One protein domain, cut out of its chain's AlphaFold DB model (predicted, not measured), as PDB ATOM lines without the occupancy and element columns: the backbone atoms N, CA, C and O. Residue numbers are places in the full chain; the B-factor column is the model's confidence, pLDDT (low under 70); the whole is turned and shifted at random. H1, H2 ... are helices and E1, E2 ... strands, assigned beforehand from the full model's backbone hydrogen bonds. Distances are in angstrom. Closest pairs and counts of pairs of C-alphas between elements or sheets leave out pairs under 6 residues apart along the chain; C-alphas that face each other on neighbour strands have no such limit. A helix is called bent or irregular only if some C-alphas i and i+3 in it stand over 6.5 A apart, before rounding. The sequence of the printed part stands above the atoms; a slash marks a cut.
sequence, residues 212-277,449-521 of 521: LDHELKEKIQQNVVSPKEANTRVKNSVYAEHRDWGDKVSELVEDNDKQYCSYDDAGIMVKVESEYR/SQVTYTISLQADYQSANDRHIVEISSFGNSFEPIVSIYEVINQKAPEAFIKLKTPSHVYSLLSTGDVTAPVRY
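This is residues 212 to 277 and 449 to 521 of the 521 residues of an uncharacterized protein of Salmonella enterica subsp. enterica serovar Chester (UniProt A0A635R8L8). A twisted sheet of five strands has two helices over one face, the long H6 and the shorter H4, while H2 and the short H5 pack on the first part of H6, and H1 stands off from the body and only grazes the sheet. After E5 the last residues, 509 to 521, go out and fold back as a loop with no named element. The 139 printed residues hold six named helices and five named strands in the order H1 H2 H3 H4 E1 E2 E3 H5 H6 E4 E5; the sheet runs E1 E2 E3 E4 E5, is mixed, and the class is mixed, helices and strands. The whole is compact, with a radius of gyration of the C-alphas of 14.0 A and a rounded outline of 40 by 35 by 30 A.

Find C-alpha 212 at (48.984, -43.354, 37.907); from there H1 runs through residues 212 to 222, 15.1 A long. Next come H2, residues 227 to 236, 14.1 A, then H3, residues 238 to 242, 7.0 A, and H4, residues 247 to 254, 10.6 A. E1 is residues 260 to 263, 10.5 A, and E2, residues 268 to 277, is the longest strand, 30.2 A, ending at C-alpha 277 (40.852, -22.663, 39.477). Beyond the cut, E3 covers residues 449 to 456, 22.3 A, and H5 residues 462 to 466, 8.3 A. The longest helix is H6, residues 472 to 492, 25.0 A; it is irregular, with C-alphas 474 and 477 9.5 A apart, and has a kink of 84 degrees near residue 479. E4 is residues 497 to 501, 12.8 A, and E5, residues 506 to 508, 6.9 A, ends at C-alpha 508 (49.105, -28.758, 20.106).

Start at the sheet, which is twisted, its C-alphas up to 4.3 A off the best plane. E1 and E2 form an antiparallel hairpin, where you find N 261 and O 270 at 2.9 A, within hydrogen-bond range. E2 and E3 are antiparallel, with N 273 and O 452 at 2.8 A. E3 and E4 are parallel, with N 455 and O 499 at 2.8 A. E4 and E5 form an antiparallel hairpin, with N 500 and O 507 at 2.9 A. E3, H5 H6 and E4 make a strand-helix-strand unit, two parallel neighbour strands with helices between, and its crossover is right-handed. H4 and H6 are on the same face, which gives two layers, helices on one face of a sheet. H4 has a height over the sheet of 9.0 A and runs along E1, at 3 degrees on the local plane. H6 has a height over the sheet of 9.5 A and runs only just slantwise to E3, at 30.3 degrees on the local plane. H6 is the hub. With residues 485 to 492 alone it touches H4, the closest C-alphas being those of Ser 250 and Val 488, 6.4 A, at a tilt of 38 degrees, only just steep, the same way. With residues 476 to 478 alone it touches H2, the closest C-alphas being those of Asn 231 and Asn 477, 5.1 A, at a steep tilt of 58 degrees, the same way. With residues 473 to 475 alone it touches H5, the closest C-alphas being those of Ala 464 and Ser 474, 4.5 A. H3 is close to H2 but not clearly touching, the closest C-alphas being those of Val 234 and Ala 240, 6.7 A, and is apart from H6. H1 only grazes the sheet, with residues 213 to 220. Every O i to N i+4 pair is within hydrogen-bond range in H1, H2 and H4, against 12 of 17 in H6 and 0 of 1 in H3 and in H5, where 1 of 2 O i to N i+3 pairs is within range in each.

The two C-alphas farthest apart are those of Asn 236 and Arg 277, 42.8 A. Residues 278 to 448 are not printed, and across this cut C-alphas 277 and 449 are 6.5 A apart. Of the links that are printed whole, each is tight. The mean pLDDT of the printed part is 88.0; look at residues 212 to 222 for the values under 70.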
ATOM      1  N   LEU A 212      49.493 -42.963  39.220       64.12
ATOM      2  CA  LEU A 212      48.984 -43.354  37.907       64.12
ATOM      3  C   LEU A 212      49.721 -42.602  36.786       64.12
ATOM      4  O   LEU A 212      50.081 -43.209  35.778       64.12
ATOM      5  N   ASP A 213      50.020 -41.318  36.976       65.56
ATOM      6  CA  ASP A 213      50.812 -40.506  36.047       65.56
ATOM      7  C   ASP A 213      52.227 -41.047  35.880       65.56
ATOM      8  O   ASP A 213      52.747 -41.106  34.757       65.56
ATOM      9  N   HIS A 214      52.830 -41.468  36.989       67.81
ATOM     10  CA  HIS A 214      54.143 -42.088  36.995       67.81
ATOM     11  C   HIS A 214      54.130 -43.439  36.265       67.81
ATOM     12  O   HIS A 214      54.916 -43.635  35.339       67.81
ATOM     13  N   GLU A 215      53.191 -44.336  36.587       66.88
ATOM     14  CA  GLU A 215      53.064 -45.633  35.907       66.88
ATOM     15  C   GLU A 215      52.769 -45.486  34.407       66.88
ATOM     16  O   GLU A 215      53.296 -46.239  33.585       66.88
ATOM     17  N   LEU A 216      51.937 -44.513  34.021       64.69
ATOM     18  CA  LEU A 216      51.638 -44.225  32.617       64.69
ATOM     19  C   LEU A 216      52.883 -43.720  31.882       64.69
ATOM     20  O   LEU A 216      53.157 -44.163  30.763       64.69
ATOM     21  N   LYS A 217      53.668 -42.829  32.499       66.75
ATOM     22  CA  LYS A 217      54.953 -42.386  31.938       66.75
ATOM     23  C   LYS A 217      55.934 -43.546  31.806       66.75
ATOM     24  O   LYS A 217      56.547 -43.670  30.745       66.75
ATOM     25  N   GLU A 218      56.052 -44.402  32.820       62.38
ATOM     26  CA  GLU A 218      56.914 -45.585  32.765       62.38
ATOM     27  C   GLU A 218      56.473 -46.549  31.656       62.38
ATOM     28  O   GLU A 218      57.305 -46.966  30.852       62.38
ATOM     29  N   LYS A 219      55.171 -46.831  31.518       64.19
ATOM     30  CA  LYS A 219      54.635 -47.685  30.440       64.19
ATOM     31  C   LYS A 219      54.908 -47.131  29.042       64.19
ATOM     32  O   LYS A 219      55.174 -47.915  28.129       64.19
ATOM     33  N   ILE A 220      54.842 -45.812  28.848       63.19
ATOM     34  CA  ILE A 220      55.172 -45.174  27.561       63.19
ATOM     35  C   ILE A 220      56.681 -45.244  27.302       63.19
ATOM     36  O   ILE A 220      57.092 -45.614  26.204       63.19
ATOM     37  N   GLN A 221      57.510 -44.925  28.301       64.19
ATOM     38  CA  GLN A 221      58.972 -44.925  28.164       64.19
ATOM     39  C   GLN A 221      59.549 -46.330  27.954       64.19
ATOM     40  O   GLN A 221      60.490 -46.494  27.180       64.19
ATOM     41  N   GLN A 222      58.973 -47.351  28.589       64.62
ATOM     42  CA  GLN A 222      59.394 -48.744  28.426       64.62
ATOM     43  C   GLN A 222      59.014 -49.332  27.054       64.62
ATOM     44  O   GLN A 222      59.608 -50.323  26.639       64.62
ATOM     45  N   ASN A 223      58.071 -48.715  26.331       70.81
ATOM     46  CA  ASN A 223      57.541 -49.208  25.053       70.81
ATOM     47  C   ASN A 223      57.890 -48.319  23.849       70.81
ATOM     48  O   ASN A 223      57.185 -48.354  22.841       70.81
ATOM     49  N   VAL A 224      58.957 -47.520  23.925       84.88
ATOM     50  CA  VAL A 224      59.401 -46.713  22.780       84.88
ATOM     51  C   VAL A 224      59.883 -47.622  21.649       84.88
ATOM     52  O   VAL A 224      60.757 -48.466  21.845       84.88
ATOM     53  N   VAL A 225      59.337 -47.428  20.449       90.94
ATOM     54  CA  VAL A 225      59.656 -48.232  19.261       90.94
ATOM     55  C   VAL A 225      60.022 -47.367  18.060       90.94
ATOM     56  O   VAL A 225      59.815 -46.154  18.031       90.94
ATOM     57  N   SER A 226      60.565 -48.002  17.020       92.69
ATOM     58  CA  SER A 226      60.816 -47.313  15.751       92.69
ATOM     59  C   SER A 226      59.502 -46.921  15.051       92.69
ATOM     60  O   SER A 226      58.521 -47.665  15.143       92.69
ATOM     61  N   PRO A 227      59.471 -45.841  14.242       92.62
ATOM     62  CA  PRO A 227      58.286 -45.482  13.453       92.62
ATOM     63  C   PRO A 227      57.791 -46.609  12.542       92.62
ATOM     64  O   PRO A 227      56.592 -46.770  12.339       92.62
ATOM     65  N   LYS A 228      58.706 -47.427  12.001       94.12
ATOM     66  CA  LYS A 228      58.356 -48.594  11.180       94.12
ATOM     67  C   LYS A 228      57.561 -49.622  11.985       94.12
ATOM     68  O   LYS A 228      56.576 -50.162  11.485       94.12
ATOM     69  N   GLU A 229      57.996 -49.891  13.210       93.50
ATOM     70  CA  GLU A 229      57.322 -50.824  14.104       93.50
ATOM     71  C   GLU A 229      55.981 -50.264  14.585       93.50
ATOM     72  O   GLU A 229      54.977 -50.957  14.442       93.50
ATOM     73  N   ALA A 230      55.926 -49.000  15.023       92.56
ATOM     74  CA  ALA A 230      54.672 -48.333  15.392       92.56
ATOM     75  C   ALA A 230      53.641 -48.380  14.250       92.56
ATOM     76  O   ALA A 230      52.513 -48.827  14.438       92.56
ATOM     77  N   ASN A 231      54.051 -48.039  13.024       94.44
ATOM     78  CA  ASN A 231      53.178 -48.116  11.849       94.44
ATOM     79  C   ASN A 231      52.710 -49.544  11.533       94.44
ATOM     80  O   ASN A 231      51.631 -49.720  10.964       94.44
ATOM     81  N   THR A 232      53.521 -50.554  11.854       94.62
ATOM     82  CA  THR A 232      53.160 -51.967  11.675       94.62
ATOM     83  C   THR A 232      52.147 -52.403  12.732       94.62
ATOM     84  O   THR A 232      51.174 -53.063  12.382       94.62
ATOM     85  N   ARG A 233      52.334 -51.988  13.993       93.69
ATOM     86  CA  ARG A 233      51.394 -52.225  15.100       93.69
ATOM     87  C   ARG A 233      50.022 -51.631  14.798       93.69
ATOM     88  O   ARG A 233      49.041 -52.361  14.781       93.69
ATOM     89  N   VAL A 234      49.973 -50.348  14.427       92.88
ATOM     90  CA  VAL A 234      48.724 -49.674  14.033       92.88
ATOM     91  C   VAL A 234      48.039 -50.421  12.891       92.88
ATOM     92  O   VAL A 234      46.871 -50.779  13.011       92.88
ATOM     93  N   LYS A 235      48.774 -50.731  11.815       93.00
ATOM     94  CA  LYS A 235      48.227 -51.418  10.634       93.00
ATOM     95  C   LYS A 235      47.667 -52.812  10.935       93.00
ATOM     96  O   LYS A 235      46.714 -53.218  10.283       93.00
ATOM     97  N   ASN A 236      48.283 -53.541  11.863       92.75
ATOM     98  CA  ASN A 236      47.895 -54.908  12.215       92.75
ATOM     99  C   ASN A 236      46.936 -54.968  13.416       92.75
ATOM    100  O   ASN A 236      46.613 -56.061  13.873       92.75
ATOM    101  N   SER A 237      46.534 -53.821  13.963       91.50
ATOM    102  CA  SER A 237      45.606 -53.770  15.089       91.50
ATOM    103  C   SER A 237      44.176 -54.072  14.640       91.50
ATOM    104  O   SER A 237      43.779 -53.731  13.525       91.50
ATOM    105  N   VAL A 238      43.373 -54.639  15.541       89.44
ATOM    106  CA  VAL A 238      41.940 -54.913  15.306       89.44
ATOM    107  C   VAL A 238      41.154 -53.646  14.943       89.44
ATOM    108  O   VAL A 238      40.204 -53.689  14.166       89.44
ATOM    109  N   TYR A 239      41.587 -52.490  15.452       88.75
ATOM    110  CA  TYR A 239      40.972 -51.190  15.174       88.75
ATOM    111  C   TYR A 239      41.177 -50.740  13.723       88.75
ATOM    112  O   TYR A 239      40.301 -50.098  13.149       88.75
ATOM    113  N   ALA A 240      42.295 -51.114  13.088       86.44
ATOM    114  CA  ALA A 240      42.548 -50.787  11.685       86.44
ATOM    115  C   ALA A 240      41.646 -51.574  10.719       86.44
ATOM    116  O   ALA A 240      41.332 -51.071   9.640       86.44
ATOM    117  N   GLU A 241      41.207 -52.780  11.097       82.75
ATOM    118  CA  GLU A 241      40.317 -53.610  10.272       82.75
ATOM    119  C   GLU A 241      38.917 -52.997  10.146       82.75
ATOM    120  O   GLU A 241      38.321 -53.010   9.067       82.75
ATOM    121  N   HIS A 242      38.412 -52.423  11.239       81.44
ATOM    122  CA  HIS A 242      37.080 -51.822  11.309       81.44
ATOM    123  C   HIS A 242      37.082 -50.294  11.172       81.44
ATOM    124  O   HIS A 242      36.015 -49.700  11.041       81.44
ATOM    125  N   ARG A 243      38.269 -49.666  11.176       82.75
ATOM    126  CA  ARG A 243      38.472 -48.207  11.273       82.75
ATOM    127  C   ARG A 243      37.764 -47.569  12.467       82.75
ATOM    128  O   ARG A 243      37.430 -46.387  12.444       82.75
ATOM    129  N   ASP A 244      37.559 -48.351  13.519       85.88
ATOM    130  CA  ASP A 244      36.957 -47.882  14.756       85.88
ATOM    131  C   ASP A 244      38.050 -47.405  15.712       85.88
ATOM    132  O   ASP A 244      38.570 -48.132  16.560       85.88
ATOM    133  N   TRP A 245      38.428 -46.148  15.525       91.31
ATOM    134  CA  TRP A 245      39.293 -45.425  16.449       91.31
ATOM    135  C   TRP A 245      38.493 -44.511  17.380       91.31
ATOM    136  O   TRP A 245      39.079 -43.895  18.267       91.31
ATOM    137  N   GLY A 246      37.178 -44.398  17.182       88.44
ATOM    138  CA  GLY A 246      36.340 -43.399  17.834       88.44
ATOM    139  C   GLY A 246      35.645 -43.900  19.093       88.44
ATOM    140  O   GLY A 246      35.545 -43.137  20.054       88.44
ATOM    141  N   ASP A 247      35.217 -45.163  19.132       90.44
ATOM    142  CA  ASP A 247      34.272 -45.639  20.151       90.44
ATOM    143  C   ASP A 247      34.848 -45.578  21.572       90.44
ATOM    144  O   ASP A 247      34.220 -45.036  22.483       90.44
ATOM    145  N   LYS A 248      36.101 -46.008  21.766       91.94
ATOM    146  CA  LYS A 248      36.761 -45.921  23.084       91.94
ATOM    147  C   LYS A 248      36.921 -44.489  23.590       91.94
ATOM    148  O   LYS A 248      36.792 -44.240  24.786       91.94
ATOM    149  N   VAL A 249      37.236 -43.558  22.695       93.06
ATOM    150  CA  VAL A 249      37.400 -42.143  23.053       93.06
ATOM    151  C   VAL A 249      36.046 -41.489  23.274       93.06
ATOM    152  O   VAL A 249      35.902 -40.674  24.173       93.06
ATOM    153  N   SER A 250      35.036 -41.886  22.508       92.88
ATOM    154  CA  SER A 250      33.651 -41.504  22.737       92.88
ATOM    155  C   SER A 250      33.208 -41.878  24.155       92.88
ATOM    156  O   SER A 250      32.714 -41.013  24.873       92.88
ATOM    157  N   GLU A 251      33.463 -43.116  24.588       91.94
ATOM    158  CA  GLU A 251      33.204 -43.532  25.971       91.94
ATOM    159  C   GLU A 251      34.019 -42.731  26.993       91.94
ATOM    160  O   GLU A 251      33.497 -42.399  28.050       91.94
ATOM    161  N   LEU A 252      35.290 -42.428  26.699       92.62
ATOM    162  CA  LEU A 252      36.147 -41.621  27.577       92.62
ATOM    163  C   LEU A 252      35.602 -40.197  27.768       92.62
ATOM    164  O   LEU A 252      35.710 -39.652  28.856       92.62
ATOM    165  N   VAL A 253      35.039 -39.589  26.720       91.12
ATOM    166  CA  VAL A 253      34.474 -38.230  26.789       91.12
ATOM    167  C   VAL A 253      33.129 -38.215  27.528       91.12
ATOM    168  O   VAL A 253      32.797 -37.226  28.177       91.12
ATOM    169  N   GLU A 254      32.342 -39.287  27.421       89.50
ATOM    170  CA  GLU A 254      31.019 -39.393  28.055       89.50
ATOM    171  C   GLU A 254      31.085 -39.816  29.529       89.50
ATOM    172  O   GLU A 254      30.208 -39.452  30.317       89.50
ATOM    173  N   ASP A 255      32.111 -40.577  29.906       86.44
ATOM    174  CA  ASP A 255      32.310 -41.097  31.256       86.44
ATOM    175  C   ASP A 255      33.310 -40.234  32.040       86.44
ATOM    176  O   ASP A 255      34.525 -40.398  31.933       86.44
ATOM    177  N   ASN A 256      32.783 -39.336  32.877       75.69
ATOM    178  CA  ASN A 256      33.583 -38.421  33.699       75.69
ATOM    179  C   ASN A 256      34.523 -39.126  34.699       75.69
ATOM    180  O   ASN A 256      35.432 -38.473  35.216       75.69
ATOM    181  N   ASP A 257      34.318 -40.417  34.988       81.50
ATOM    182  CA  ASP A 257      35.172 -41.182  35.905       81.50
ATOM    183  C   ASP A 257      36.362 -41.841  35.180       81.50
ATOM    184  O   ASP A 257      37.359 -42.212  35.814       81.50
ATOM    185  N   LYS A 258      36.309 -41.972  33.845       85.38
ATOM    186  CA  LYS A 258      37.424 -42.506  33.052       85.38
ATOM    187  C   LYS A 258      38.473 -41.422  32.804       85.38
ATOM    188  O   LYS A 258      38.201 -40.364  32.255       85.38
ATOM    189  N   GLN A 259      39.722 -41.730  33.150       85.94
ATOM    190  CA  GLN A 259      40.856 -40.810  32.981       85.94
ATOM    191  C   GLN A 259      41.758 -41.150  31.787       85.94
ATOM    192  O   GLN A 259      42.591 -40.339  31.376       85.94
ATOM    193  N   TYR A 260      41.613 -42.345  31.210       90.56
ATOM    194  CA  TYR A 260      42.343 -42.739  30.012       90.56
ATOM    195  C   TYR A 260      41.644 -43.876  29.260       90.56
ATOM    196  O   TYR A 260      40.857 -44.633  29.830       90.56
ATOM    197  N   CYS A 261      41.994 -44.043  27.988       91.06
ATOM    198  CA  CYS A 261      41.715 -45.249  27.216       91.06
ATOM    199  C   CYS A 261      42.964 -45.681  26.431       91.06
ATOM    200  O   CYS A 261      43.753 -44.844  25.990       91.06
ATOM    201  N   SER A 262      43.146 -46.990  26.242       89.62
ATOM    202  CA  SER A 262      44.299 -47.560  25.533       89.62
ATOM    203  C   SER A 262      43.876 -48.398  24.324       89.62
ATOM    204  O   SER A 262      42.878 -49.128  24.363       89.62
ATOM    205  N   TYR A 263      44.666 -48.307  23.259       91.31
ATOM    206  CA  TYR A 263      44.636 -49.153  22.070       91.31
ATOM    207  C   TYR A 263      45.901 -50.015  22.097       91.31
ATOM    208  O   TYR A 263      46.872 -49.734  21.391       91.31
ATOM    209  N   ASP A 264      45.907 -51.031  22.963       85.06
ATOM    210  CA  ASP A 264      47.120 -51.776  23.331       85.06
ATOM    211  C   ASP A 264      47.859 -52.362  22.114       85.06
ATOM    212  O   ASP A 264      49.069 -52.182  21.987       85.06
ATOM    213  N   ASP A 265      47.129 -52.947  21.158       86.56
ATOM    214  CA  ASP A 265      47.701 -53.530  19.931       86.56
ATOM    215  C   ASP A 265      48.329 -52.489  18.991       86.56
ATOM    216  O   ASP A 265      49.236 -52.800  18.219       86.56
ATOM    217  N   ALA A 266      47.847 -51.245  19.048       87.88
ATOM    218  CA  ALA A 266      48.336 -50.132  18.240       87.88
ATOM    219  C   ALA A 266      49.422 -49.314  18.961       87.88
ATOM    220  O   ALA A 266      50.111 -48.518  18.323       87.88
ATOM    221  N   GLY A 267      49.584 -49.497  20.277       87.06
ATOM    222  CA  GLY A 267      50.502 -48.703  21.089       87.06
ATOM    223  C   GLY A 267      50.098 -47.230  21.204       87.06
ATOM    224  O   GLY A 267      50.972 -46.366  21.281       87.06
ATOM    225  N   ILE A 268      48.793 -46.939  21.180       91.62
ATOM    226  CA  ILE A 268      48.235 -45.583  21.306       91.62
ATOM    227  C   ILE A 268      47.449 -45.495  22.610       91.62
ATOM    228  O   ILE A 268      46.686 -46.399  22.941       91.62
ATOM    229  N   MET A 269      47.604 -44.395  23.340       91.88
ATOM    230  CA  MET A 269      46.852 -44.135  24.568       91.88
ATOM    231  C   MET A 269      46.333 -42.703  24.568       91.88
ATOM    232  O   MET A 269      47.033 -41.796  24.125       91.88
ATOM    233  N   VAL A 270      45.114 -42.496  25.053       93.69
ATOM    234  CA  VAL A 270      44.521 -41.168  25.222       93.69
ATOM    235  C   VAL A 270      44.278 -40.955  26.703       93.69
ATOM    236  O   VAL A 270      43.571 -41.744  27.324       93.69
ATOM    237  N   LYS A 271      44.869 -39.900  27.263       91.75
ATOM    238  CA  LYS A 271      44.691 -39.488  28.661       91.75
ATOM    239  C   LYS A 271      43.899 -38.190  28.712       91.75
ATOM    240  O   LYS A 271      44.177 -37.306  27.904       91.75
ATOM    241  N   VAL A 272      42.988 -38.054  29.669       91.12
ATOM    242  CA  VAL A 272      42.331 -36.784  29.993       91.12
ATOM    243  C   VAL A 272      42.888 -36.211  31.298       91.12
ATOM    244  O   VAL A 272      43.090 -36.919  32.279       91.12
ATOM    245  N   GLU A 273      43.157 -34.911  31.295       87.56
ATOM    246  CA  GLU A 273      43.624 -34.139  32.444       87.56
ATOM    247  C   GLU A 273      42.722 -32.916  32.590       87.56
ATOM    248  O   GLU A 273      42.528 -32.171  31.629       87.56
ATOM    249  N   SER A 274      42.162 -32.703  33.778       86.00
ATOM    250  CA  SER A 274      41.300 -31.553  34.058       86.00
ATOM    251  C   SER A 274      41.927 -30.670  35.126       86.00
ATOM    252  O   SER A 274      42.116 -31.088  36.265       86.00
ATOM    253  N   GLU A 275      42.215 -29.430  34.758       86.19
ATOM    254  CA  GLU A 275      42.692 -28.375  35.644       86.19
ATOM    255  C   GLU A 275      41.587 -27.347  35.840       86.19
ATOM    256  O   GLU A 275      40.937 -26.928  34.883       86.19
ATOM    257  N   TYR A 276      41.387 -26.882  37.067       87.19
ATOM    258  CA  TYR A 276      40.489 -25.766  37.314       87.19
ATOM    259  C   TYR A 276      40.985 -24.895  38.458       87.19
ATOM    260  O   TYR A 276      41.644 -25.357  39.392       87.19
ATOM    261  N   ARG A 277      40.649 -23.608  38.383       88.50
ATOM    262  CA  ARG A 277      40.852 -22.663  39.477       88.50
ATOM    263  C   ARG A 277      39.570 -21.893  39.738       88.50
ATOM    264  O   ARG A 277      39.025 -21.249  38.844       88.50
ATOM    265  N   SER A 449      38.433 -23.274  33.836       89.50
ATOM    266  CA  SER A 449      38.750 -24.697  33.685       89.50
ATOM    267  C   SER A 449      39.490 -24.954  32.371       89.50
ATOM    268  O   SER A 449      39.277 -24.270  31.372       89.50
ATOM    269  N   GLN A 450      40.341 -25.972  32.365       89.12
ATOM    270  CA  GLN A 450      41.014 -26.504  31.190       89.12
ATOM    271  C   GLN A 450      40.965 -28.023  31.246       89.12
ATOM    272  O   GLN A 450      41.533 -28.643  32.138       89.12
ATOM    273  N   VAL A 451      40.326 -28.611  30.243       89.62
ATOM    274  CA  VAL A 451      40.350 -30.054  30.006       89.62
ATOM    275  C   VAL A 451      41.320 -30.314  28.863       89.62
ATOM    276  O   VAL A 451      41.226 -29.671  27.819       89.62
ATOM    277  N   THR A 452      42.277 -31.214  29.054       92.06
ATOM    278  CA  THR A 452      43.292 -31.568  28.058       92.06
ATOM    279  C   THR A 452      43.236 -33.059  27.774       92.06
ATOM    280  O   THR A 452      43.421 -33.866  28.677       92.06
ATOM    281  N   TYR A 453      43.048 -33.425  26.510       94.44
ATOM    282  CA  TYR A 453      43.228 -34.785  26.020       94.44
ATOM    283  C   TYR A 453      44.607 -34.911  25.379       94.44
ATOM    284  O   TYR A 453      44.948 -34.154  24.469       94.44
ATOM    285  N   THR A 454      45.400 -35.874  25.833       94.31
ATOM    286  CA  THR A 454      46.733 -36.152  25.294       94.31
ATOM    287  C   THR A 454      46.736 -37.503  24.594       94.31
ATOM    288  O   THR A 454      46.675 -38.545  25.247       94.31
ATOM    289  N   ILE A 455      46.847 -37.480  23.267       95.50
ATOM    290  CA  ILE A 455      47.062 -38.657  22.423       95.50
ATOM    291  C   ILE A 455      48.553 -38.991  22.473       95.50
ATOM    292  O   ILE A 455      49.381 -38.201  22.027       95.50
ATOM    293  N   SER A 456      48.911 -40.141  23.024       93.38
ATOM    294  CA  SER A 456      50.294 -40.581  23.208       93.38
ATOM    295  C   SER A 456      50.662 -41.651  22.186       93.38
ATOM    296  O   SER A 456      49.980 -42.672  22.081       93.38
ATOM    297  N   LEU A 457      51.760 -41.426  21.464       92.75
ATOM    298  CA  LEU A 457      52.371 -42.372  20.530       92.75
ATOM    299  C   LEU A 457      53.671 -42.945  21.107       92.75
ATOM    300  O   LEU A 457      54.385 -42.280  21.857       92.75
ATOM    301  N   GLN A 458      54.029 -44.155  20.678       89.56
ATOM    302  CA  GLN A 458      55.253 -44.856  21.094       89.56
ATOM    303  C   GLN A 458      56.497 -44.541  20.244       89.56
ATOM    304  O   GLN A 458      57.567 -45.088  20.504       89.56
ATOM    305  N   ALA A 459      56.391 -43.694  19.217       90.81
ATOM    306  CA  ALA A 459      57.494 -43.401  18.301       90.81
ATOM    307  C   ALA A 459      57.603 -41.907  17.979       90.81
ATOM    308  O   ALA A 459      56.598 -41.206  17.877       90.81
ATOM    309  N   ASP A 460      58.836 -41.442  17.770       91.50
ATOM    310  CA  ASP A 460      59.124 -40.108  17.244       91.50
ATOM    311  C   ASP A 460      59.194 -40.127  15.715       91.50
ATOM    312  O   ASP A 460      59.968 -40.877  15.116       91.50
ATOM    313  N   TYR A 461      58.422 -39.254  15.075       91.06
ATOM    314  CA  TYR A 461      58.361 -39.144  13.621       91.06
ATOM    315  C   TYR A 461      59.165 -37.933  13.157       91.06
ATOM    316  O   TYR A 461      58.710 -36.800  13.258       91.06
ATOM    317  N   GLN A 462      60.361 -38.162  12.609       86.94
ATOM    318  CA  GLN A 462      61.226 -37.075  12.117       86.94
ATOM    319  C   GLN A 462      60.549 -36.226  11.032       86.94
ATOM    320  O   GLN A 462      60.731 -35.013  10.984       86.94
ATOM    321  N   SER A 463      59.716 -36.859  10.205       85.94
ATOM    322  CA  SER A 463      58.880 -36.208   9.194       85.94
ATOM    323  C   SER A 463      57.902 -35.186   9.767       85.94
ATOM    324  O   SER A 463      57.475 -34.293   9.038       85.94
ATOM    325  N   ALA A 464      57.551 -35.280  11.052       85.81
ATOM    326  CA  ALA A 464      56.639 -34.333  11.672       85.81
ATOM    327  C   ALA A 464      57.247 -32.922  11.795       85.81
ATOM    328  O   ALA A 464      56.502 -31.945  11.819       85.81
ATOM    329  N   ASN A 465      58.576 -32.790  11.807       79.81
ATOM    330  CA  ASN A 465      59.249 -31.505  12.020       79.81
ATOM    331  C   ASN A 465      59.053 -30.490  10.879       79.81
ATOM    332  O   ASN A 465      59.165 -29.292  11.126       79.81
ATOM    333  N   ASP A 466      58.749 -30.961   9.663       76.94
ATOM    334  CA  ASP A 466      58.690 -30.126   8.453       76.94
ATOM    335  C   ASP A 466      57.279 -30.025   7.834       76.94
ATOM    336  O   ASP A 466      57.120 -29.421   6.775       76.94
ATOM    337  N   ARG A 467      56.257 -30.667   8.423       80.31
ATOM    338  CA  ARG A 467      54.936 -30.843   7.780       80.31
ATOM    339  C   ARG A 467      53.788 -30.060   8.413       80.31
ATOM    340  O   ARG A 467      52.865 -29.718   7.688       80.31
ATOM    341  N   HIS A 468      53.828 -29.789   9.722       88.19
ATOM    342  CA  HIS A 468      52.842 -28.984  10.479       88.19
ATOM    343  C   HIS A 468      51.355 -29.397  10.342       88.19
ATOM    344  O   HIS A 468      50.459 -28.700  10.816       88.19
ATOM    345  N   ILE A 469      51.077 -30.533   9.693       92.44
ATOM    346  CA  ILE A 469      49.750 -31.088   9.416       92.44
ATOM    347  C   ILE A 469      49.803 -32.595   9.662       92.44
ATOM    348  O   ILE A 469      50.753 -33.271   9.249       92.44
ATOM    349  N   VAL A 470      48.803 -33.134  10.358       93.75
ATOM    350  CA  VAL A 470      48.637 -34.570  10.590       93.75
ATOM    351  C   VAL A 470      48.203 -35.224   9.281       93.75
ATOM    352  O   VAL A 470      47.062 -35.113   8.847       93.75
ATOM    353  N   GLU A 471      49.132 -35.921   8.643       93.69
ATOM    354  CA  GLU A 471      48.942 -36.600   7.371       93.69
ATOM    355  C   GLU A 471      49.798 -37.869   7.332       93.69
ATOM    356  O   GLU A 471      50.694 -38.080   8.156       93.69
ATOM    357  N   ILE A 472      49.558 -38.722   6.338       92.88
ATOM    358  CA  ILE A 472      50.343 -39.948   6.167       92.88
ATOM    359  C   ILE A 472      51.844 -39.655   5.999       92.88
ATOM    360  O   ILE A 472      52.682 -40.432   6.456       92.88
ATOM    361  N   SER A 473      52.213 -38.519   5.393       91.56
ATOM    362  CA  SER A 473      53.614 -38.104   5.252       91.56
ATOM    363  C   SER A 473      54.259 -37.664   6.560       91.56
ATOM    364  O   SER A 473      55.479 -37.766   6.657       91.56
ATOM    365  N   SER A 474      53.495 -37.182   7.547       92.50
ATOM    366  CA  SER A 474      54.037 -36.770   8.845       92.50
ATOM    367  C   SER A 474      54.076 -37.929   9.836       92.50
ATOM    368  O   SER A 474      55.125 -38.129  10.449       92.50
ATOM    369  N   PHE A 475      53.016 -38.742   9.926       94.44
ATOM    370  CA  PHE A 475      52.874 -39.786  10.959       94.44
ATOM    371  C   PHE A 475      52.699 -41.223  10.438       94.44
ATOM    372  O   PHE A 475      52.466 -42.143  11.225       94.44
ATOM    373  N   GLY A 476      52.840 -41.472   9.134       93.44
ATOM    374  CA  GLY A 476      52.648 -42.811   8.570       93.44
ATOM    375  C   GLY A 476      51.233 -43.327   8.829       93.44
ATOM    376  O   GLY A 476      50.285 -42.562   8.736       93.44
ATOM    377  N   ASN A 477      51.083 -44.601   9.196       94.38
ATOM    378  CA  ASN A 477      49.775 -45.201   9.492       94.38
ATOM    379  C   ASN A 477      49.138 -44.648  10.777       94.38
ATOM    380  O   ASN A 477      47.935 -44.797  10.955       94.38
ATOM    381  N   SER A 478      49.908 -43.990  11.649       93.94
ATOM    382  CA  SER A 478      49.374 -43.365  12.865       93.94
ATOM    383  C   SER A 478      48.552 -42.102  12.585       93.94
ATOM    384  O   SER A 478      47.913 -41.596  13.498       93.94
ATOM    385  N   PHE A 479      48.526 -41.578  11.353       94.69
ATOM    386  CA  PHE A 479      47.738 -40.380  11.037       94.69
ATOM    387  C   PHE A 479      46.224 -40.598  11.225       94.69
ATOM    388  O   PHE A 479      45.550 -39.748  11.799       94.69
ATOM    389  N   GLU A 480      45.701 -41.745  10.779       93.56
ATOM    390  CA  GLU A 480      44.275 -42.084  10.827       93.56
ATOM    391  C   GLU A 480      43.734 -42.135  12.265       93.56
ATOM    392  O   GLU A 480      42.734 -41.458  12.525       93.56
ATOM    393  N   PRO A 481      44.381 -42.833  13.226       94.62
ATOM    394  CA  PRO A 481      43.933 -42.792  14.612       94.62
ATOM    395  C   PRO A 481      44.027 -41.392  15.218       94.62
ATOM    396  O   PRO A 481      43.104 -40.988  15.914       94.62
ATOM    397  N   ILE A 482      45.086 -40.617  14.938       95.62
ATOM    398  CA  ILE A 482      45.217 -39.251  15.478       95.62
ATOM    399  C   ILE A 482      44.041 -38.377  15.025       95.62
ATOM    400  O   ILE A 482      43.417 -37.726  15.862       95.62
ATOM    401  N   VAL A 483      43.732 -38.375  13.724       94.56
ATOM    402  CA  VAL A 483      42.631 -37.574  13.162       94.56
ATOM    403  C   VAL A 483      41.284 -38.053  13.696       94.56
ATOM    404  O   VAL A 483      40.503 -37.235  14.169       94.56
ATOM    405  N   SER A 484      41.034 -39.364  13.703       93.69
ATOM    406  CA  SER A 484      39.755 -39.925  14.161       93.69
ATOM    407  C   SER A 484      39.486 -39.611  15.637       93.69
ATOM    408  O   SER A 484      38.402 -39.159  15.998       93.69
ATOM    409  N   ILE A 485      40.497 -39.787  16.495       95.50
ATOM    410  CA  ILE A 485      40.419 -39.455  17.925       95.50
ATOM    411  C   ILE A 485      40.202 -37.948  18.109       95.50
ATOM    412  O   ILE A 485      39.354 -37.534  18.902       95.50
ATOM    413  N   TYR A 486      40.946 -37.123  17.364       95.06
ATOM    414  CA  TYR A 486      40.802 -35.670  17.395       95.06
ATOM    415  C   TYR A 486      39.380 -35.231  17.031       95.06
ATOM    416  O   TYR A 486      38.800 -34.406  17.737       95.06
ATOM    417  N   GLU A 487      38.809 -35.775  15.953       92.75
ATOM    418  CA  GLU A 487      37.469 -35.419  15.483       92.75
ATOM    419  C   GLU A 487      36.394 -35.761  16.519       92.75
ATOM    420  O   GLU A 487      35.547 -34.911  16.802       92.75
ATOM    421  N   VAL A 488      36.464 -36.942  17.148       93.69
ATOM    422  CA  VAL A 488      35.517 -37.339  18.207       93.69
ATOM    423  C   VAL A 488      35.576 -36.378  19.393       93.69
ATOM    424  O   VAL A 488      34.536 -35.878  19.828       93.69
ATOM    425  N   ILE A 489      36.778 -36.066  19.891       93.94
ATOM    426  CA  ILE A 489      36.936 -35.131  21.016       93.94
ATOM    427  C   ILE A 489      36.448 -33.740  20.611       93.94
ATOM    428  O   ILE A 489      35.699 -33.112  21.351       93.94
ATOM    429  N   ASN A 490      36.811 -33.259  19.422       90.38
ATOM    430  CA  ASN A 490      36.412 -31.936  18.950       90.38
ATOM    431  C   ASN A 490      34.888 -31.808  18.762       90.38
ATOM    432  O   ASN A 490      34.351 -30.712  18.927       90.38
ATOM    433  N   GLN A 491      34.189 -32.893  18.424       89.69
ATOM    434  CA  GLN A 491      32.729 -32.910  18.311       89.69
ATOM    435  C   GLN A 491      32.035 -32.960  19.677       89.69
ATOM    436  O   GLN A 491      31.053 -32.248  19.877       89.69
ATOM    437  N   LYS A 492      32.529 -33.785  20.607       91.75
ATOM    438  CA  LYS A 492      31.859 -34.042  21.894       91.75
ATOM    439  C   LYS A 492      32.286 -33.109  23.030       91.75
ATOM    440  O   LYS A 492      31.469 -32.807  23.890       91.75
ATOM    441  N   ALA A 493      33.529 -32.637  23.012       91.44
ATOM    442  CA  ALA A 493      34.126 -31.738  24.001       91.44
ATOM    443  C   ALA A 493      34.882 -30.586  23.298       91.44
ATOM    444  O   ALA A 493      36.117 -30.519  23.344       91.44
ATOM    445  N   PRO A 494      34.174 -29.675  22.599       89.06
ATOM    446  CA  PRO A 494      34.783 -28.580  21.829       89.06
ATOM    447  C   PRO A 494      35.627 -27.609  22.674       89.06
ATOM    448  O   PRO A 494      36.499 -26.920  22.141       89.06
ATOM    449  N   GLU A 495      35.385 -27.553  23.980       90.00
ATOM    450  CA  GLU A 495      36.148 -26.778  24.958       90.00
ATOM    451  C   GLU A 495      37.507 -27.396  25.313       90.00
ATOM    452  O   GLU A 495      38.340 -26.740  25.945       90.00
ATOM    453  N   ALA A 496      37.757 -28.647  24.927       92.19
ATOM    454  CA  ALA A 496      38.956 -29.350  25.336       92.19
ATOM    455  C   ALA A 496      40.178 -28.979  24.486       92.19
ATOM    456  O   ALA A 496      40.124 -28.771  23.267       92.19
ATOM    457  N   PHE A 497      41.337 -28.939  25.130       93.25
ATOM    458  CA  PHE A 497      42.635 -28.910  24.477       93.25
ATOM    459  C   PHE A 497      42.990 -30.319  24.024       93.25
ATOM    460  O   PHE A 497      42.771 -31.277  24.755       93.25
ATOM    461  N   ILE A 498      43.561 -30.450  22.830       94.62
ATOM    462  CA  ILE A 498      43.988 -31.746  22.311       94.62
ATOM    463  C   ILE A 498      45.472 -31.631  22.002       94.62
ATOM    464  O   ILE A 498      45.901 -30.718  21.292       94.62
ATOM    465  N   LYS A 499      46.261 -32.525  22.586       94.62
ATOM    466  CA  LYS A 499      47.709 -32.594  22.419       94.62
ATOM    467  C   LYS A 499      48.081 -33.938  21.812       94.62
ATOM    468  O   LYS A 499      47.485 -34.963  22.142       94.62
ATOM    469  N   LEU A 500      49.101 -33.934  20.969       95.00
ATOM    470  CA  LEU A 500      49.794 -35.134  20.528       95.00
ATOM    471  C   LEU A 500      51.131 -35.206  21.254       95.00
ATOM    472  O   LEU A 500      51.908 -34.256  21.215       95.00
ATOM    473  N   LYS A 501      51.413 -36.327  21.901       92.25
ATOM    474  CA  LYS A 501      52.666 -36.572  22.603       92.25
ATOM    475  C   LYS A 501      53.389 -37.742  21.955       92.25
ATOM    476  O   LYS A 501      52.843 -38.836  21.843       92.25
ATOM    477  N   THR A 502      54.626 -37.511  21.551       90.94
ATOM    478  CA  THR A 502      55.585 -38.557  21.192       90.94
ATOM    479  C   THR A 502      56.606 -38.694  22.330       90.94
ATOM    480  O   THR A 502      56.560 -37.911  23.285       90.94
ATOM    481  N   PRO A 503      57.532 -39.668  22.285       87.75
ATOM    482  CA  PRO A 503      58.550 -39.802  23.324       87.75
ATOM    483  C   PRO A 503      59.371 -38.522  23.546       87.75
ATOM    484  O   PRO A 503      59.675 -38.193  24.693       87.75
ATOM    485  N   SER A 504      59.675 -37.774  22.477       86.25
ATOM    486  CA  SER A 504      60.517 -36.572  22.552       86.25
ATOM    487  C   SER A 504      59.768 -35.241  22.421       86.25
ATOM    488  O   SER A 504      60.345 -34.201  22.736       86.25
ATOM    489  N   HIS A 505      58.515 -35.226  21.952       86.94
ATOM    490  CA  HIS A 505      57.816 -33.983  21.608       86.94
ATOM    491  C   HIS A 505      56.367 -33.948  22.094       86.94
ATOM    492  O   HIS A 505      55.705 -34.971  22.260       86.94
ATOM    493  N   VAL A 506      55.866 -32.728  22.284       89.56
ATOM    494  CA  VAL A 506      54.451 -32.434  22.508       89.56
ATOM    495  C   VAL A 506      54.022 -31.431  21.447       89.56
ATOM    496  O   VAL A 506      54.711 -30.438  21.222       89.56
ATOM    497  N   TYR A 507      52.890 -31.696  20.810       91.94
ATOM    498  CA  TYR A 507      52.303 -30.855  19.783       91.94
ATOM    499  C   TYR A 507      50.875 -30.470  20.174       91.94
ATOM    500  O   TYR A 507      50.139 -31.284  20.734       91.94
ATOM    501  N   SER A 508      50.476 -29.233  19.881       92.31
ATOM    502  CA  SER A 508      49.105 -28.758  20.106       92.31
ATOM    503  C   SER A 508      48.288 -28.986  18.842       92.31
ATOM    504  O   SER A 508      48.577 -28.366  17.828       92.31
ATOM    505  N   LEU A 509      47.264 -29.836  18.897       94.88
ATOM    506  CA  LEU A 509      46.445 -30.133  17.725       94.88
ATOM    507  C   LEU A 509      45.318 -29.107  17.573       94.88
ATOM    508  O   LEU A 509      44.521 -28.898  18.497       94.88
ATOM    509  N   LEU A 510      45.220 -28.493  16.396       94.50
ATOM    510  CA  LEU A 510      44.195 -27.506  16.059       94.50
ATOM    511  C   LEU A 510      43.633 -27.758  14.657       94.50
ATOM    512  O   LEU A 510      44.342 -28.172  13.752       94.50
ATOM    513  N   SER A 511      42.351 -27.478  14.470       93.12
ATOM    514  CA  SER A 511      41.652 -27.581  13.191       93.12
ATOM    515  C   SER A 511      40.572 -26.504  13.141       93.12
ATOM    516  O   SER A 511      40.110 -26.044  14.190       93.12
ATOM    517  N   THR A 512      40.138 -26.117  11.940       89.56
ATOM    518  CA  THR A 512      38.965 -25.241  11.775       89.56
ATOM    519  C   THR A 512      37.698 -25.909  12.306       89.56
ATOM    520  O   THR A 512      36.764 -25.218  12.712       89.56
ATOM    521  N   GLY A 513      37.697 -27.247  12.390       79.06
ATOM    522  CA  GLY A 513      36.630 -28.063  12.953       79.06
ATOM    523  C   GLY A 513      35.498 -28.364  11.972       79.06
ATOM    524  O   GLY A 513      34.404 -28.696  12.429       79.06
ATOM    525  N   ASP A 514      35.714 -28.193  10.668       79.19
ATOM    526  CA  ASP A 514      34.854 -28.802   9.650       79.19
ATOM    527  C   ASP A 514      35.168 -30.298   9.547       79.19
ATOM    528  O   ASP A 514      36.278 -30.736   9.852       79.19
ATOM    529  N   VAL A 515      34.187 -31.101   9.135       72.56
ATOM    530  CA  VAL A 515      34.407 -32.535   8.902       72.56
ATOM    531  C   VAL A 515      35.482 -32.673   7.826       72.56
ATOM    532  O   VAL A 515      35.369 -32.030   6.782       72.56
ATOM    533  N   THR A 516      36.515 -33.487   8.065       77.25
ATOM    534  CA  THR A 516      37.704 -33.631   7.198       77.25
ATOM    535  C   THR A 516      38.628 -32.411   7.099       77.25
ATOM    536  O   THR A 516      39.570 -32.427   6.302       77.25
ATOM    537  N   ALA A 517      38.410 -31.361   7.900       85.81
ATOM    538  CA  ALA A 517      39.353 -30.252   7.959       85.81
ATOM    539  C   ALA A 517      40.741 -30.751   8.397       85.81
ATOM    540  O   ALA A 517      40.836 -31.582   9.307       85.81
ATOM    541  N   PRO A 518      41.832 -30.229   7.809       91.06
ATOM    542  CA  PRO A 518      43.176 -30.585   8.233       91.06
ATOM    543  C   PRO A 518      43.366 -30.374   9.740       91.06
ATOM    544  O   PRO A 518      42.964 -29.348  10.301       91.06
ATOM    545  N   VAL A 519      43.997 -31.347  10.397       95.00
ATOM    546  CA  VAL A 519      44.467 -31.200  11.779       95.00
ATOM    547  C   VAL A 519      45.910 -30.721  11.715       95.00
ATOM    548  O   VAL A 519      46.786 -31.431  11.225       95.00
ATOM    549  N   ARG A 520      46.157 -29.503  12.179       94.12
ATOM    550  CA  ARG A 520      47.470 -28.857  12.224       94.12
ATOM    551  C   ARG A 520      48.113 -28.987  13.599       94.12
ATOM    552  O   ARG A 520      47.404 -29.205  14.586       94.12
ATOM    553  N   TYR A 521      49.438 -28.843  13.658       91.50
ATOM    554  CA  TYR A 521      50.203 -28.960  14.900       91.50
ATOM    555  C   TYR A 521      51.477 -28.111  14.962       91.50
ATOM    556  O   TYR A 521      52.058 -27.803  13.898       91.50
TER     557      TYR A 521